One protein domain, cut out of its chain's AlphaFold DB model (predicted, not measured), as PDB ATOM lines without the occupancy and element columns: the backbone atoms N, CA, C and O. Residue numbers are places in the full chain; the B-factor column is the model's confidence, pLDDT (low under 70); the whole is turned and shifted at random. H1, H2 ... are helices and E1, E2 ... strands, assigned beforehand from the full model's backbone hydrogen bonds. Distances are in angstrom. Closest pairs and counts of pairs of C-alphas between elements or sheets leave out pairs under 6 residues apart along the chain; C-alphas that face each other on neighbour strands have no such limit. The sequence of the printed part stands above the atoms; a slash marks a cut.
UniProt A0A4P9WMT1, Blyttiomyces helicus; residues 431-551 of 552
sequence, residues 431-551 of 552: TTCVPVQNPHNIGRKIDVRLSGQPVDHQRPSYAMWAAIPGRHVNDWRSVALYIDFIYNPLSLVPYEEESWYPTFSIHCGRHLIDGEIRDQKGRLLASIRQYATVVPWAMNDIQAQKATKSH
ATOM      1  N   THR A 431     148.732 168.134 115.242       87.56
ATOM      2  CA  THR A 431     148.879 167.654 113.865       87.56
ATOM      3  C   THR A 431     149.496 166.263 113.751       87.56
ATOM      4  O   THR A 431     149.262 165.605 112.741       87.56
ATOM      5  N   THR A 432     150.243 165.801 114.754       89.56
ATOM      6  CA  THR A 432     150.876 164.472 114.763       89.56
ATOM      7  C   THR A 432     150.049 163.427 115.514       89.56
ATOM      8  O   THR A 432     150.385 162.245 115.496       89.56
ATOM      9  N   CYS A 433     148.954 163.842 116.153       88.69
ATOM     10  CA  CYS A 433     148.046 162.959 116.875       88.69
ATOM     11  C   CYS A 433     147.066 162.253 115.926       88.69
ATOM     12  O   CYS A 433     146.627 162.822 114.921       88.69
ATOM     13  N   VAL A 434     146.678 161.023 116.273       87.31
ATOM     14  CA  VAL A 434     145.789 160.198 115.442       87.31
ATOM     15  C   VAL A 434     144.334 160.636 115.645       87.31
ATOM     16  O   VAL A 434     143.874 160.654 116.791       87.31
ATOM     17  N   PRO A 435     143.589 160.980 114.577       87.31
ATOM     18  CA  PRO A 435     142.179 161.331 114.694       87.31
ATOM     19  C   PRO A 435     141.345 160.123 115.126       87.31
ATOM     20  O   PRO A 435     141.468 159.029 114.575       87.31
ATOM     21  N   VAL A 436     140.464 160.333 116.101       82.44
ATOM     22  CA  VAL A 436     139.522 159.315 116.565       82.44
ATOM     23  C   VAL A 436     138.383 159.218 115.558       82.44
ATOM     24  O   VAL A 436     137.566 160.131 115.432       82.44
ATOM     25  N   GLN A 437     138.300 158.096 114.845       76.56
ATOM     26  CA  GLN A 437     137.142 157.807 114.004       76.56
ATOM     27  C   GLN A 437     135.945 157.473 114.895       76.56
ATOM     28  O   GLN A 437     135.787 156.345 115.350       76.56
ATOM     29  N   ASN A 438     135.102 158.468 115.177       62.84
ATOM     30  CA  ASN A 438     133.887 158.254 115.952       62.84
ATOM     31  C   ASN A 438     132.716 157.884 115.015       62.84
ATOM     32  O   ASN A 438     132.330 158.709 114.178       62.84
ATOM     33  N   PRO A 439     132.114 156.688 115.146       51.28
ATOM     34  CA  PRO A 439     130.973 156.278 114.325       51.28
ATOM     35  C   PRO A 439     129.679 157.049 114.648       51.28
ATOM     36  O   PRO A 439     128.729 157.011 113.865       51.28
ATOM     37  N   HIS A 440     129.616 157.780 115.767       59.84
ATOM     38  CA  HIS A 440     128.421 158.510 116.182       59.84
ATOM     39  C   HIS A 440     128.381 159.949 115.649       59.84
ATOM     40  O   HIS A 440     129.355 160.697 115.699       59.84
ATOM     41  N   ASN A 441     127.196 160.384 115.206       56.53
ATOM     42  CA  ASN A 441     126.967 161.682 114.553       56.53
ATOM     43  C   ASN A 441     127.402 162.917 115.367       56.53
ATOM     44  O   ASN A 441     127.683 163.959 114.775       56.53
ATOM     45  N   ILE A 442     127.467 162.825 116.701       61.00
ATOM     46  CA  ILE A 442     127.931 163.927 117.564       61.00
ATOM     47  C   ILE A 442     129.449 164.121 117.428       61.00
ATOM     48  O   ILE A 442     129.915 165.258 117.383       61.00
ATOM     49  N   GLY A 443     130.207 163.033 117.252       60.00
ATOM     50  CA  GLY A 443     131.657 163.075 117.062       60.00
ATOM     51  C   GLY A 443     132.087 163.791 115.782       60.00
ATOM     52  O   GLY A 443     133.181 164.326 115.724       60.00
ATOM     53  N   ARG A 444     131.211 163.923 114.777       70.62
ATOM     54  CA  ARG A 444     131.527 164.688 113.554       70.62
ATOM     55  C   ARG A 444     131.676 166.193 113.787       70.62
ATOM     56  O   ARG A 444     132.169 166.888 112.906       70.62
ATOM     57  N   LYS A 445     131.209 166.713 114.928       81.94
ATOM     58  CA  LYS A 445     131.275 168.147 115.254       81.94
ATOM     59  C   LYS A 445     132.461 168.519 116.147       81.94
ATOM     60  O   LYS A 445     132.670 169.709 116.373       81.94
ATOM     61  N   ILE A 446     133.205 167.534 116.651       86.38
ATOM     62  CA  ILE A 446     134.358 167.729 117.534       86.38
ATOM     63  C   ILE A 446     135.529 166.938 116.940       86.38
ATOM     64  O   ILE A 446     135.462 165.716 116.870       86.38
ATOM     65  N   ASP A 447     136.588 167.616 116.495       88.25
ATOM     66  CA  ASP A 447     137.832 166.953 116.081       88.25
ATOM     67  C   ASP A 447     138.562 166.501 117.346       88.25
ATOM     68  O   ASP A 447     139.005 167.334 118.141       88.25
ATOM     69  N   VAL A 448     138.620 165.186 117.560       88.25
ATOM     70  CA  VAL A 448     139.274 164.574 118.718       88.25
ATOM     71  C   VAL A 448     140.425 163.712 118.244       88.25
ATOM     72  O   VAL A 448     140.261 162.883 117.347       88.25
ATOM     73  N   ARG A 449     141.594 163.890 118.861       89.75
ATOM     74  CA  ARG A 449     142.825 163.188 118.494       89.75
ATOM     75  C   ARG A 449     143.530 162.643 119.722       89.75
ATOM     76  O   ARG A 449     143.724 163.372 120.690       89.75
ATOM     77  N   LEU A 450     143.937 161.380 119.679       87.38
ATOM     78  CA  LEU A 450     144.649 160.739 120.786       87.38
ATOM     79  C   LEU A 450     146.139 161.055 120.702       87.38
ATOM     80  O   LEU A 450     146.741 160.941 119.632       87.38
ATOM     81  N   SER A 451     146.733 161.433 121.833       84.69
ATOM     82  CA  SER A 451     148.155 161.776 121.906       84.69
ATOM     83  C   SER A 451     149.071 160.560 122.102       84.69
ATOM     84  O   SER A 451     150.287 160.721 122.100       84.69
ATOM     85  N   GLY A 452     148.515 159.357 122.292       79.69
ATOM     86  CA  GLY A 452     149.260 158.113 122.501       79.69
ATOM     87  C   GLY A 452     148.411 156.993 123.116       79.69
ATOM     88  O   GLY A 452     147.223 157.180 123.380       79.69
ATOM     89  N   GLN A 453     149.029 155.827 123.326       68.50
ATOM     90  CA  GLN A 453     148.462 154.718 124.108       68.50
ATOM     91  C   GLN A 453     148.541 155.035 125.618       68.50
ATOM     92  O   GLN A 453     149.417 155.807 126.016       68.50
ATOM     93  N   PRO A 454     147.646 154.482 126.460       67.44
ATOM     94  CA  PRO A 454     147.664 154.729 127.901       67.44
ATOM     95  C   PRO A 454     149.003 154.310 128.525       67.44
ATOM     96  O   PRO A 454     149.577 153.285 128.165       67.44
ATOM     97  N   VAL A 455     149.494 155.121 129.466       63.06
ATOM     98  CA  VAL A 455     150.832 154.969 130.074       63.06
ATOM     99  C   VAL A 455     150.868 153.868 131.147       63.06
ATOM    100  O   VAL A 455     151.925 153.307 131.417       63.06
ATOM    101  N   ASP A 456     149.720 153.532 131.743       71.56
ATOM    102  CA  ASP A 456     149.593 152.529 132.807       71.56
ATOM    103  C   ASP A 456     148.258 151.775 132.682       71.56
ATOM    104  O   ASP A 456     147.189 152.383 132.669       71.56
ATOM    105  N   HIS A 457     148.306 150.443 132.610       66.44
ATOM    106  CA  HIS A 457     147.113 149.596 132.522       66.44
ATOM    107  C   HIS A 457     146.308 149.526 133.829       66.44
ATOM    108  O   HIS A 457     145.116 149.229 133.786       66.44
ATOM    109  N   GLN A 458     146.920 149.794 134.987       70.88
ATOM    110  CA  GLN A 458     146.226 149.761 136.280       70.88
ATOM    111  C   GLN A 458     145.507 151.075 136.593       70.88
ATOM    112  O   GLN A 458     144.501 151.085 137.305       70.88
ATOM    113  N   ARG A 459     146.018 152.190 136.067       72.69
ATOM    114  CA  ARG A 459     145.439 153.531 136.201       72.69
ATOM    115  C   ARG A 459     145.475 154.218 134.844       72.69
ATOM    116  O   ARG A 459     146.342 155.063 134.613       72.69
ATOM    117  N   PRO A 460     144.559 153.844 133.939       72.44
ATOM    118  CA  PRO A 460     144.628 154.304 132.569       72.44
ATOM    119  C   PRO A 460     144.422 155.818 132.536       72.44
ATOM    120  O   PRO A 460     143.342 156.338 132.815       72.44
ATOM    121  N   SER A 461     145.508 156.527 132.240       78.56
ATOM    122  CA  SER A 461     145.517 157.956 131.983       78.56
ATOM    123  C   SER A 461     145.530 158.166 130.478       78.56
ATOM    124  O   SER A 461     146.314 157.557 129.746       78.56
ATOM    125  N   TYR A 462     144.625 159.018 130.013       80.88
ATOM    126  CA  TYR A 462     144.511 159.349 128.605       80.88
ATOM    127  C   TYR A 462     144.679 160.843 128.441       80.88
ATOM    128  O   TYR A 462     144.073 161.638 129.158       80.88
ATOM    129  N   ALA A 463     145.481 161.205 127.454       85.56
ATOM    130  CA  ALA A 463     145.563 162.560 126.969       85.56
ATOM    131  C   ALA A 463     145.067 162.591 125.524       85.56
ATOM    132  O   ALA A 463     145.309 161.691 124.713       85.56
ATOM    133  N   MET A 464     144.292 163.622 125.224       88.56
ATOM    134  CA  MET A 464     143.730 163.827 123.905       88.56
ATOM    135  C   MET A 464     143.639 165.312 123.623       88.56
ATOM    136  O   MET A 464     143.458 166.131 124.524       88.56
ATOM    137  N   TRP A 465     143.717 165.640 122.347       90.31
ATOM    138  CA  TRP A 465     143.331 166.941 121.861       90.31
ATOM    139  C   TRP A 465     141.870 166.928 121.433       90.31
ATOM    140  O   TRP A 465     141.423 165.973 120.803       90.31
ATOM    141  N   ALA A 466     141.153 168.013 121.715       90.25
ATOM    142  CA  ALA A 466     139.792 168.226 121.243       90.25
ATOM    143  C   ALA A 466     139.631 169.655 120.713       90.25
ATOM    144  O   ALA A 466     140.111 170.612 121.325       90.25
ATOM    145  N   ALA A 467     138.943 169.804 119.584       90.88
ATOM    146  CA  ALA A 467     138.621 171.098 118.999       90.88
ATOM    147  C   ALA A 467     137.222 171.091 118.376       90.88
ATOM    148  O   ALA A 467     136.852 170.174 117.647       90.88
ATOM    149  N   ILE A 468     136.444 172.147 118.621       90.19
ATOM    150  CA  ILE A 468     135.188 172.415 117.908       90.19
ATOM    151  C   ILE A 468     135.487 173.433 116.803       90.19
ATOM    152  O   ILE A 468     135.798 174.586 117.122       90.19
ATOM    153  N   PRO A 469     135.387 173.060 115.512       88.88
ATOM    154  CA  PRO A 469     135.637 173.987 114.414       88.88
ATOM    155  C   PRO A 469     134.795 175.262 114.538       88.88
ATOM    156  O   PRO A 469     133.578 175.207 114.723       88.88
ATOM    157  N   GLY A 470     135.450 176.422 114.453       89.50
ATOM    158  CA  GLY A 470     134.795 177.730 114.538       89.50
ATOM    159  C   GLY A 470     134.432 178.203 115.953       89.50
ATOM    160  O   GLY A 470     133.770 179.232 116.078       89.50
ATOM    161  N   ARG A 471     134.853 177.506 117.021       89.50
ATOM    162  CA  ARG A 471     134.711 177.993 118.404       89.50
ATOM    163  C   ARG A 471     136.051 178.201 119.093       89.50
ATOM    164  O   ARG A 471     137.006 177.459 118.890       89.50
ATOM    165  N   HIS A 472     136.086 179.205 119.963       88.25
ATOM    166  CA  HIS A 472     137.222 179.455 120.839       88.25
ATOM    167  C   HIS A 472     137.343 178.362 121.913       88.25
ATOM    168  O   HIS A 472     136.345 177.918 122.485       88.25
ATOM    169  N   VAL A 473     138.581 177.949 122.205       83.25
ATOM    170  CA  VAL A 473     138.891 176.887 123.184       83.25
ATOM    171  C   VAL A 473     138.535 177.273 124.624       83.25
ATOM    172  O   VAL A 473     138.220 176.408 125.430       83.25
ATOM    173  N   ASN A 474     138.531 178.570 124.932       83.38
ATOM    174  CA  ASN A 474     138.194 179.127 126.242       83.38
ATOM    175  C   ASN A 474     136.713 179.542 126.377       83.38
ATOM    176  O   ASN A 474     136.348 180.157 127.375       83.38
ATOM    177  N   ASP A 475     135.856 179.224 125.399       89.56
ATOM    178  CA  ASP A 475     134.402 179.346 125.561       89.56
ATOM    179  C   ASP A 475     133.934 178.287 126.569       89.56
ATOM    180  O   ASP A 475     134.105 177.089 126.338       89.56
ATOM    181  N   TRP A 476     133.326 178.711 127.680       86.19
ATOM    182  CA  TRP A 476     132.862 177.809 128.739       86.19
ATOM    183  C   TRP A 476     131.911 176.723 128.212       86.19
ATOM    184  O   TRP A 476     131.878 175.618 128.751       86.19
ATOM    185  N   ARG A 477     131.170 177.001 127.128       86.62
ATOM    186  CA  ARG A 477     130.297 176.019 126.467       86.62
ATOM    187  C   ARG A 477     131.100 174.925 125.776       86.62
ATOM    188  O   ARG A 477     130.741 173.757 125.872       86.62
ATOM    189  N   SER A 478     132.181 175.302 125.098       87.50
ATOM    190  CA  SER A 478     133.111 174.354 124.482       87.50
ATOM    191  C   SER A 478     133.783 173.503 125.555       87.50
ATOM    192  O   SER A 478     133.790 172.285 125.439       87.50
ATOM    193  N   VAL A 479     134.255 174.128 126.641       87.25
ATOM    194  CA  VAL A 479     134.867 173.426 127.782       87.25
ATOM    195  C   VAL A 479     133.897 172.421 128.404       87.25
ATOM    196  O   VAL A 479     134.280 171.278 128.633       87.25
ATOM    197  N   ALA A 480     132.629 172.794 128.601       85.88
ATOM    198  CA  ALA A 480     131.597 171.885 129.101       85.88
ATOM    199  C   ALA A 480     131.319 170.699 128.152       85.88
ATOM    200  O   ALA A 480     131.072 169.590 128.616       85.88
ATOM    201  N   LEU A 481     131.384 170.910 126.833       85.44
ATOM    202  CA  LEU A 481     131.257 169.826 125.852       85.44
ATOM    203  C   LEU A 481     132.475 168.897 125.861       85.44
ATOM    204  O   LEU A 481     132.313 167.685 125.761       85.44
ATOM    205  N   TYR A 482     133.685 169.447 125.999       86.25
ATOM    206  CA  TYR A 482     134.904 168.649 126.129       86.25
ATOM    207  C   TYR A 482     134.866 167.793 127.396       86.25
ATOM    208  O   TYR A 482     135.201 166.616 127.332       86.25
ATOM    209  N   ILE A 483     134.385 168.364 128.504       84.12
ATOM    210  CA  ILE A 483     134.152 167.684 129.785       84.12
ATOM    211  C   ILE A 483     133.347 166.396 129.597       84.12
ATOM    212  O   ILE A 483     133.794 165.339 130.024       84.12
ATOM    213  N   ASP A 484     132.197 166.459 128.927       79.94
ATOM    214  CA  ASP A 484     131.340 165.277 128.750       79.94
ATOM    215  C   ASP A 484     131.956 164.249 127.776       79.94
ATOM    216  O   ASP A 484     131.649 163.059 127.815       79.94
ATOM    217  N   PHE A 485     132.889 164.690 126.924       75.12
ATOM    218  CA  PHE A 485     133.604 163.837 125.974       75.12
ATOM    219  C   PHE A 485     134.791 163.077 126.594       75.12
ATOM    220  O   PHE A 485     135.182 162.034 126.064       75.12
ATOM    221  N   ILE A 486     135.316 163.531 127.746       67.88
ATOM    222  CA  ILE A 486     136.375 162.854 128.536       67.88
ATOM    223  C   ILE A 486     135.940 161.450 128.986       67.88
ATOM    224  O   ILE A 486     136.753 160.661 129.446       67.88
ATOM    225  N   TYR A 487     134.673 161.099 128.794       60.88
ATOM    226  CA  TYR A 487     134.092 159.813 129.125       60.88
ATOM    227  C   TYR A 487     134.491 158.631 128.211       60.88
ATOM    228  O   TYR A 487     134.508 157.475 128.637       60.88
ATOM    229  N   ASN A 488     134.871 158.909 126.962       59.12
ATOM    230  CA  ASN A 488     135.212 157.903 125.943       59.12
ATOM    231  C   ASN A 488     136.426 156.967 126.243       59.12
ATOM    232  O   ASN A 488     136.502 155.881 125.670       59.12
ATOM    233  N   PRO A 489     137.388 157.273 127.135       57.78
ATOM    234  CA  PRO A 489     138.502 156.370 127.387       57.78
ATOM    235  C   PRO A 489     138.128 155.070 128.107       57.78
ATOM    236  O   PRO A 489     138.883 154.108 128.019       57.78
ATOM    237  N   LEU A 490     136.959 154.981 128.756       58.50
ATOM    238  CA  LEU A 490     136.483 153.706 129.316       58.50
ATOM    239  C   LEU A 490     136.197 152.656 128.234       58.50
ATOM    240  O   LEU A 490     136.378 151.471 128.493       58.50
ATOM    241  N   SER A 491     135.822 153.065 127.017       60.25
ATOM    242  CA  SER A 491     135.727 152.137 125.880       60.25
ATOM    243  C   SER A 491     137.075 151.811 125.234       60.25
ATOM    244  O   SER A 491     137.129 150.954 124.360       60.25
ATOM    245  N   LEU A 492     138.160 152.485 125.640       59.44
ATOM    246  CA  LEU A 492     139.529 152.171 125.213       59.44
ATOM    247  C   LEU A 492     140.245 151.226 126.188       59.44
ATOM    248  O   LEU A 492     141.326 150.732 125.871       59.44
ATOM    249  N   VAL A 493     139.672 150.974 127.367       61.06
ATOM    250  CA  VAL A 493     140.107 149.875 128.233       61.06
ATOM    251  C   VAL A 493     139.586 148.580 127.600       61.06
ATOM    252  O   VAL A 493     138.400 148.530 127.269       61.06
ATOM    253  N   PRO A 494     140.422 147.543 127.411       54.66
ATOM    254  CA  PRO A 494     140.004 146.269 126.836       54.66
ATOM    255  C   PRO A 494     139.147 145.491 127.846       54.66
ATOM    256  O   PRO A 494     139.566 144.484 128.405       54.66
ATOM    257  N   TYR A 495     137.943 145.980 128.121       54.72
ATOM    258  CA  TYR A 495     136.869 145.123 128.587       54.72
ATOM    259  C   TYR A 495     136.346 144.393 127.352       54.72
ATOM    260  O   TYR A 495     135.995 145.033 126.364       54.72
ATOM    261  N   GLU A 496     136.340 143.061 127.384       44.25
ATOM    262  CA  GLU A 496     136.044 142.212 126.219       44.25
ATOM    263  C   GLU A 496     134.620 142.368 125.641       44.25
ATOM    264  O   GLU A 496     134.306 141.730 124.641       44.25
ATOM    265  N   GLU A 497     133.753 143.236 126.178       52.66
ATOM    266  CA  GLU A 497     132.373 143.400 125.703       52.66
ATOM    267  C   GLU A 497     131.842 144.844 125.829       52.66
ATOM    268  O   GLU A 497     132.208 145.601 126.734       52.66
ATOM    269  N   GLU A 498     130.931 145.216 124.917       53.75
ATOM    270  CA  GLU A 498     130.186 146.487 124.884       53.75
ATOM    271  C   GLU A 498     129.424 146.726 126.199       53.75
ATOM    272  O   GLU A 498     128.286 146.292 126.380       53.75
ATOM    273  N   SER A 499     130.044 147.434 127.137       54.00
ATOM    274  CA  SER A 499     129.391 147.834 128.384       54.00
ATOM    275  C   SER A 499     128.554 149.099 128.180       54.00
ATOM    276  O   SER A 499     128.886 149.964 127.366       54.00
ATOM    277  N   TRP A 500     127.447 149.217 128.921       48.50
ATOM    278  CA  TRP A 500     126.644 150.439 128.936       48.50
ATOM    279  C   TRP A 500     127.117 151.372 130.046       48.50
ATOM    280  O   TRP A 500     127.473 150.968 131.153       48.50
ATOM    281  N   TYR A 501     127.106 152.650 129.709       57.16
ATOM    282  CA  TYR A 501     128.031 153.615 130.256       57.16
ATOM    283  C   TYR A 501     127.314 154.967 130.492       57.16
ATOM    284  O   TYR A 501     127.598 155.946 129.807       57.16
ATOM    285  N   PRO A 502     126.325 155.054 131.397       57.06
ATOM    286  CA  PRO A 502     125.678 156.319 131.729       57.06
ATOM    287  C   PRO A 502     126.488 157.149 132.745       57.06
ATOM    288  O   PRO A 502     126.924 156.665 133.798       57.06
ATOM    289  N   THR A 503     126.603 158.445 132.465       57.50
ATOM    290  CA  THR A 503     127.161 159.448 133.380       57.50
ATOM    291  C   THR A 503     126.184 159.752 134.519       57.50
ATOM    292  O   THR A 503     125.018 160.060 134.276       57.50
ATOM    293  N   PHE A 504     126.657 159.727 135.768       57.06
ATOM    294  CA  PHE A 504     125.888 160.098 136.959       57.06
ATOM    295  C   PHE A 504     126.770 160.846 138.001       57.06
ATOM    296  O   PHE A 504     127.910 161.195 137.729       57.06
ATOM    297  N   SER A 505     126.262 161.148 139.210       44.97
ATOM    298  CA  SER A 505     126.991 161.941 140.239       44.97
ATOM    299  C   SER A 505     126.891 161.396 141.689       44.97
ATOM    300  O   SER A 505     126.835 162.136 142.655       44.97
ATOM    301  N   ILE A 506     126.790 160.079 141.884       37.34
ATOM    302  CA  ILE A 506     126.472 159.415 143.179       37.34
ATOM    303  C   ILE A 506     127.298 158.112 143.336       37.34
ATOM    304  O   ILE A 506     127.817 157.590 142.363       37.34
ATOM    305  N   HIS A 507     127.480 157.593 144.550       39.59
ATOM    306  CA  HIS A 507     128.750 157.004 144.997       39.59
ATOM    307  C   HIS A 507     128.936 155.461 145.014       39.59
ATOM    308  O   HIS A 507     129.966 155.020 145.517       39.59
ATOM    309  N   CYS A 508     128.049 154.608 144.474       37.97
ATOM    310  CA  CYS A 508     128.206 153.136 144.592       37.97
ATOM    311  C   CYS A 508     128.284 152.406 143.237       37.97
ATOM    312  O   CYS A 508     127.388 152.555 142.408       37.97
ATOM    313  N   GLY A 509     129.344 151.607 143.029       50.72
ATOM    314  CA  GLY A 509     129.573 150.811 141.807       50.72
ATOM    315  C   GLY A 509     130.053 151.619 140.593       50.72
ATOM    316  O   GLY A 509     129.727 151.274 139.461       50.72
ATOM    317  N   ARG A 510     130.752 152.739 140.821       60.69
ATOM    318  CA  ARG A 510     131.052 153.744 139.791       60.69
ATOM    319  C   ARG A 510     132.542 153.958 139.596       60.69
ATOM    320  O   ARG A 510     133.299 153.967 140.562       60.69
ATOM    321  N   HIS A 511     132.931 154.185 138.349       68.44
ATOM    322  CA  HIS A 511     134.264 154.643 137.996       68.44
ATOM    323  C   HIS A 511     134.336 156.146 138.255       68.44
ATOM    324  O   HIS A 511     133.452 156.901 137.842       68.44
ATOM    325  N   LEU A 512     135.373 156.564 138.976       81.31
ATOM    326  CA  LEU A 512     135.704 157.966 139.161       81.31
ATOM    327  C   LEU A 512     136.613 158.390 138.014       81.31
ATOM    328  O   LEU A 512     137.660 157.781 137.804       81.31
ATOM    329  N   ILE A 513     136.207 159.422 137.289       81.94
ATOM    330  CA  ILE A 513     137.009 160.029 136.237       81.94
ATOM    331  C   ILE A 513     137.373 161.425 136.713       81.94
ATOM    332  O   ILE A 513     136.503 162.283 136.864       81.94
ATOM    333  N   ASP A 514     138.660 161.630 136.959       86.00
ATOM    334  CA  ASP A 514     139.232 162.947 137.199       86.00
ATOM    335  C   ASP A 514     139.918 163.413 135.911       86.00
ATOM    336  O   ASP A 514     140.564 162.626 135.216       86.00
ATOM    337  N   GLY A 515     139.756 164.688 135.570       87.25
ATOM    338  CA  GLY A 515     140.294 165.241 134.334       87.25
ATOM    339  C   GLY A 515     140.675 166.707 134.457       87.25
ATOM    340  O   GLY A 515     140.131 167.458 135.267       87.25
ATOM    341  N   GLU A 516     141.600 167.120 133.601       89.75
ATOM    342  CA  GLU A 516     141.988 168.514 133.419       89.75
ATOM    343  C   GLU A 516     141.874 168.876 131.942       89.75
ATOM    344  O   GLU A 516     142.250 168.100 131.066       89.75
ATOM    345  N   ILE A 517     141.389 170.082 131.666       89.19
ATOM    346  CA  ILE A 517     141.377 170.661 130.327       89.19
ATOM    347  C   ILE A 517     142.358 171.812 130.323       89.19
ATOM    348  O   ILE A 517     142.246 172.741 131.128       89.19
ATOM    349  N   ARG A 518     143.299 171.764 129.386       89.94
ATOM    350  CA  ARG A 518     144.305 172.802 129.195       89.94
ATOM    351  C   ARG A 518     144.296 173.306 127.763       89.94
ATOM    352  O   ARG A 518     143.857 172.604 126.853       89.94
ATOM    353  N   ASP A 519     144.753 174.537 127.566       90.25
ATOM    354  CA  ASP A 519     144.998 175.045 126.218       90.25
ATOM    355  C   ASP A 519     146.347 174.559 125.659       90.25
ATOM    356  O   ASP A 519     147.143 173.920 126.346       90.25
ATOM    357  N   GLN A 520     146.629 174.896 124.397       87.00
ATOM    358  CA  GLN A 520     147.887 174.538 123.728       87.00
ATOM    359  C   GLN A 520     149.143 175.116 124.399       87.00
ATOM    360  O   GLN A 520     150.244 174.670 124.096       87.00
ATOM    361  N   LYS A 521     148.997 176.109 125.285       85.75
ATOM    362  CA  LYS A 521     150.095 176.719 126.044       85.75
ATOM    363  C   LYS A 521     150.229 176.112 127.448       85.75
ATOM    364  O   LYS A 521     150.973 176.649 128.260       85.75
ATOM    365  N   GLY A 522     149.481 175.050 127.759       84.44
ATOM    366  CA  GLY A 522     149.508 174.377 129.057       84.44
ATOM    367  C   GLY A 522     148.742 175.102 130.169       84.44
ATOM    368  O   GLY A 522     148.793 174.672 131.329       84.44
ATOM    369  N   ARG A 523     147.997 176.174 129.857       85.75
ATOM    370  CA  ARG A 523     147.189 176.885 130.858       85.75
ATOM    371  C   ARG A 523     145.970 176.047 131.214       85.75
ATOM    372  O   ARG A 523     145.229 175.628 130.324       85.75
ATOM    373  N   LEU A 524     145.753 175.826 132.507       88.56
ATOM    374  CA  LEU A 524     144.575 175.123 133.010       88.56
ATOM    375  C   LEU A 524     143.315 175.961 132.748       88.56
ATOM    376  O   LEU A 524     143.232 177.107 133.183       88.56
ATOM    377  N   LEU A 525     142.350 175.385 132.033       90.06
ATOM    378  CA  LEU A 525     141.062 176.010 131.720       90.06
ATOM    379  C   LEU A 525     139.950 175.511 132.646       90.06
ATOM    380  O   LEU A 525     139.110 176.296 133.074       90.06
ATOM    381  N   ALA A 526     139.937 174.210 132.945       90.75
ATOM    382  CA  ALA A 526     138.979 173.596 133.858       90.75
ATOM    383  C   ALA A 526     139.529 172.291 134.440       90.75
ATOM    384  O   ALA A 526     140.329 171.606 133.801       90.75
ATOM    385  N   SER A 527     139.046 171.926 135.623       90.44
ATOM    386  CA  SER A 527     139.170 170.583 136.186       90.44
ATOM    387  C   SER A 527     137.784 169.960 136.325       90.44
ATOM    388  O   SER A 527     136.781 170.658 136.494       90.44
ATOM    389  N   ILE A 528     137.720 168.639 136.217       88.50
ATOM    390  CA  ILE A 528     136.479 167.878 136.293       88.50
ATOM    391  C   ILE A 528     136.663 166.661 137.188       88.50
ATOM    392  O   ILE A 528     137.706 166.010 137.183       88.50
ATOM    393  N   ARG A 529     135.590 166.343 137.911       87.25
ATOM    394  CA  ARG A 529     135.357 165.049 138.533       87.25
ATOM    395  C   ARG A 529     133.993 164.524 138.098       87.25
ATOM    396  O   ARG A 529     132.979 165.182 138.329       87.25
ATOM    397  N   GLN A 530     133.964 163.351 137.483       82.50
ATOM    398  CA  GLN A 530     132.759 162.715 136.957       82.50
ATOM    399  C   GLN A 530     132.626 161.296 137.510       82.50
ATOM    400  O   GLN A 530     133.610 160.570 137.634       82.50
ATOM    401  N   TYR A 531     131.398 160.889 137.835       79.50
ATOM    402  CA  TYR A 531     131.110 159.530 138.282       79.50
ATOM    403  C   TYR A 531     130.373 158.777 137.179       79.50
ATOM    404  O   TYR A 531     129.263 159.123 136.788       79.50
ATOM    405  N   ALA A 532     130.952 157.698 136.693       73.44
ATOM    406  CA  ALA A 532     130.331 156.884 135.666       73.44
ATOM    407  C   ALA A 532     129.831 155.575 136.249       73.44
ATOM    408  O   ALA A 532     130.570 154.900 136.961       73.44
ATOM    409  N   THR A 533     128.592 155.190 135.948       69.81
ATOM    410  CA  THR A 533     128.180 153.815 136.253       69.81
ATOM    411  C   THR A 533     128.588 152.951 135.080       69.81
ATOM    412  O   THR A 533     128.167 153.208 133.957       69.81
ATOM    413  N   VAL A 534     129.395 151.934 135.344       64.69
ATOM    414  CA  VAL A 534     129.642 150.877 134.371       64.69
ATOM    415  C   VAL A 534     128.648 149.786 134.693       64.69
ATOM    416  O   VAL A 534     128.613 149.300 135.822       64.69
ATOM    417  N   VAL A 535     127.784 149.463 133.736       60.22
ATOM    418  CA  VAL A 535     126.873 148.328 133.851       60.22
ATOM    419  C   VAL A 535     127.444 147.233 132.955       60.22
ATOM    420  O   VAL A 535     127.252 147.301 131.736       60.22
ATOM    421  N   PRO A 536     128.180 146.255 133.521       57.69
ATOM    422  CA  PRO A 536     128.635 145.105 132.759       57.69
ATOM    423  C   PRO A 536     127.404 144.366 132.243       57.69
ATOM    424  O   PRO A 536     126.471 144.106 133.008       57.69
ATOM    425  N   TRP A 537     127.400 144.009 130.963       49.38
ATOM    426  CA  TRP A 537     126.281 143.305 130.332       49.38
ATOM    427  C   TRP A 537     125.904 141.998 131.062       49.38
ATOM    428  O   TRP A 537     124.730 141.633 131.120       49.38
ATOM    429  N   ALA A 538     126.868 141.354 131.732       45.50
ATOM    430  CA  ALA A 538     126.664 140.143 132.529       45.50
ATOM    431  C   ALA A 538     125.786 140.320 133.793       45.50
ATOM    432  O   ALA A 538     125.396 139.328 134.413       45.50
ATOM    433  N   MET A 539     125.434 141.548 134.198       44.53
ATOM    434  CA  MET A 539     124.483 141.782 135.290       44.53
ATOM    435  C   MET A 539     123.079 142.024 134.730       44.53
ATOM    436  O   MET A 539     122.765 143.117 134.267       44.53
ATOM    437  N   ASN A 540     122.213 141.004 134.820       43.34
ATOM    438  CA  ASN A 540     120.780 141.081 134.500       43.34
ATOM    439  C   ASN A 540     120.165 142.439 134.907       43.34
ATOM    440  O   ASN A 540     120.342 142.862 136.052       43.34
ATOM    441  N   ASP A 541     119.355 143.041 134.022       52.94
ATOM    442  CA  ASP A 541     118.605 144.315 134.171       52.94
ATOM    443  C   ASP A 541     118.006 144.575 135.572       52.94
ATOM    444  O   ASP A 541     117.801 145.715 135.993       52.94
ATOM    445  N   ILE A 542     117.725 143.507 136.321       47.34
ATOM    446  CA  ILE A 542     117.217 143.517 137.693       47.34
ATOM    447  C   ILE A 542     118.203 144.167 138.681       47.34
ATOM    448  O   ILE A 542     117.759 144.892 139.572       47.34
ATOM    449  N   GLN A 543     119.516 143.943 138.560       48.41
ATOM    450  CA  GLN A 543     120.499 144.579 139.446       48.41
ATOM    451  C   GLN A 543     120.773 146.035 139.049       48.41
ATOM    452  O   GLN A 543     120.828 146.890 139.931       48.41
ATOM    453  N   ALA A 544     120.806 146.343 137.749       46.41
ATOM    454  CA  ALA A 544     120.932 147.716 137.256       46.41
ATOM    455  C   ALA A 544     119.745 148.599 137.694       46.41
ATOM    456  O   ALA A 544     119.943 149.727 138.151       46.41
ATOM    457  N   GLN A 545     118.513 148.070 137.645       48.78
ATOM    458  CA  GLN A 545     117.319 148.767 138.142       48.78
ATOM    459  C   GLN A 545     117.258 148.865 139.670       48.78
ATOM    460  O   GLN A 545     116.784 149.874 140.192       48.78
ATOM    461  N   LYS A 546     117.728 147.848 140.407       48.19
ATOM    462  CA  LYS A 546     117.824 147.928 141.876       48.19
ATOM    463  C   LYS A 546     118.820 149.001 142.312       48.19
ATOM    464  O   LYS A 546     118.475 149.783 143.188       48.19
ATOM    465  N   ALA A 547     119.974 149.101 141.652       46.88
ATOM    466  CA  ALA A 547     120.979 150.127 141.933       46.88
ATOM    467  C   ALA A 547     120.505 151.557 141.605       46.88
ATOM    468  O   ALA A 547     120.949 152.512 142.236       46.88
ATOM    469  N   THR A 548     119.589 151.729 140.642       46.38
ATOM    470  CA  THR A 548     118.993 153.045 140.339       46.38
ATOM    471  C   THR A 548     117.803 153.394 141.234       46.38
ATOM    472  O   THR A 548     117.622 154.567 141.544       46.38
ATOM    473  N   LYS A 549     116.996 152.416 141.673       43.56
ATOM    474  CA  LYS A 549     115.835 152.657 142.553       43.56
ATOM    475  C   LYS A 549     116.171 152.799 144.035       43.56
ATOM    476  O   LYS A 549     115.361 153.360 144.755       43.56
ATOM    477  N   SER A 550     117.308 152.292 144.511       38.12
ATOM    478  CA  SER A 550     117.683 152.422 145.928       38.12
ATOM    479  C   SER A 550     118.271 153.791 146.301       38.12
ATOM    480  O   SER A 550     118.596 153.992 147.468       38.12
ATOM    481  N   HIS A 551     118.442 154.712 145.341       40.16
ATOM    482  CA  HIS A 551     119.195 155.962 145.536       40.16
ATOM    483  C   HIS A 551     118.581 157.214 144.875       40.16
ATOM    484  O   HIS A 551     119.245 158.250 144.812       40.16
TER     485      HIS A 551
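Overview. This is residues 431 to 551 of the 552 residues of a protein of Blyttiomyces helicus (UniProt A0A4P9WMT1). A long two-stranded hairpin, E3 and E4, runs along much of the longest axis, and helix H1 packs both on it and on a second, much shorter hairpin, E1 and E2. Helix H3 lies out at one end of the long axis, and long loops make up much of the rest. The printed part has 121 residues, with the named elements E1, E2, H1, H2, E3, E4 and H3 along the chain; each sheet is one antiparallel pair, E1 - E2 and E3 - E4. The class is mixed, helices and strands, with 51 residues, under half, in named elements. The whole is compact, with a radius of gyration of the C-alphas of 15.8 A, yet elongated, with spans of 46 by 29 by 28 A.

Arrangement. Residues 434 to 435 form a short antiparallel pairing with residues 449 to 450 of E1, residues 447 to 450. E1 and E2, residues 464 to 467, form an antiparallel hairpin at 170 degrees, with N 447 and O 467 within hydrogen-bond range at 2.8 A. H1, residues 476 to 485, comes closest to E2 at the C-alphas of Ala 466 and Tyr 482, 6.9 A apart. H1 and H2, residues 488 to 492, meet only through their link. E3, residues 510 to 518, and E4, residues 524 to 533, form an antiparallel hairpin at 165 degrees; N 513 and O 530 are 2.9 A apart, and N 528 and O 515 are 2.8 A apart, both within hydrogen-bond range. The closest C-alphas of H1 and E4 are those of Ile 483 and Ile 528, 6.9 A apart; for H1 and E3 they are those of Val 479 and Ile 517, 7.5 A apart. Residues 503 to 504 form a short antiparallel pairing with residues 531 to 532 of E4. E1 and E2 are each apart from E3 and from E4. H3, residues 541 to 549, is apart from H1, H2 and E3. Every O i to N i+4 pair is within hydrogen-bond range in H1 and H3; in H2 0 of 1 is, beside 2 of 2 O i to N i+3 pairs.

Along the chain. E1 begins at C-alpha 447, (137.832, 166.953, 116.081). From first to last C-alpha, H1 measures 14.3 A, E3 25.5 A, E4 27.1 A and H3 12.1 A; E1, E2 and H2 are shorter. E4 begins at C-alpha 524, (144.575, 175.123, 133.010), and H3 ends at C-alpha 549, (115.835, 152.657, 142.553).

Size, cuts and confidence. The two C-alphas farthest apart, those of Lys 521 and Ile 542, are 48.2 A from each other. The printed part has no cut. The links E1 to E2, of 13 residues, and H2 to E3, of 17, are long. The mean pLDDT of the printed part is 70.9; 55 residues are under 70, among them residues 486 to 511 and 533 to 551.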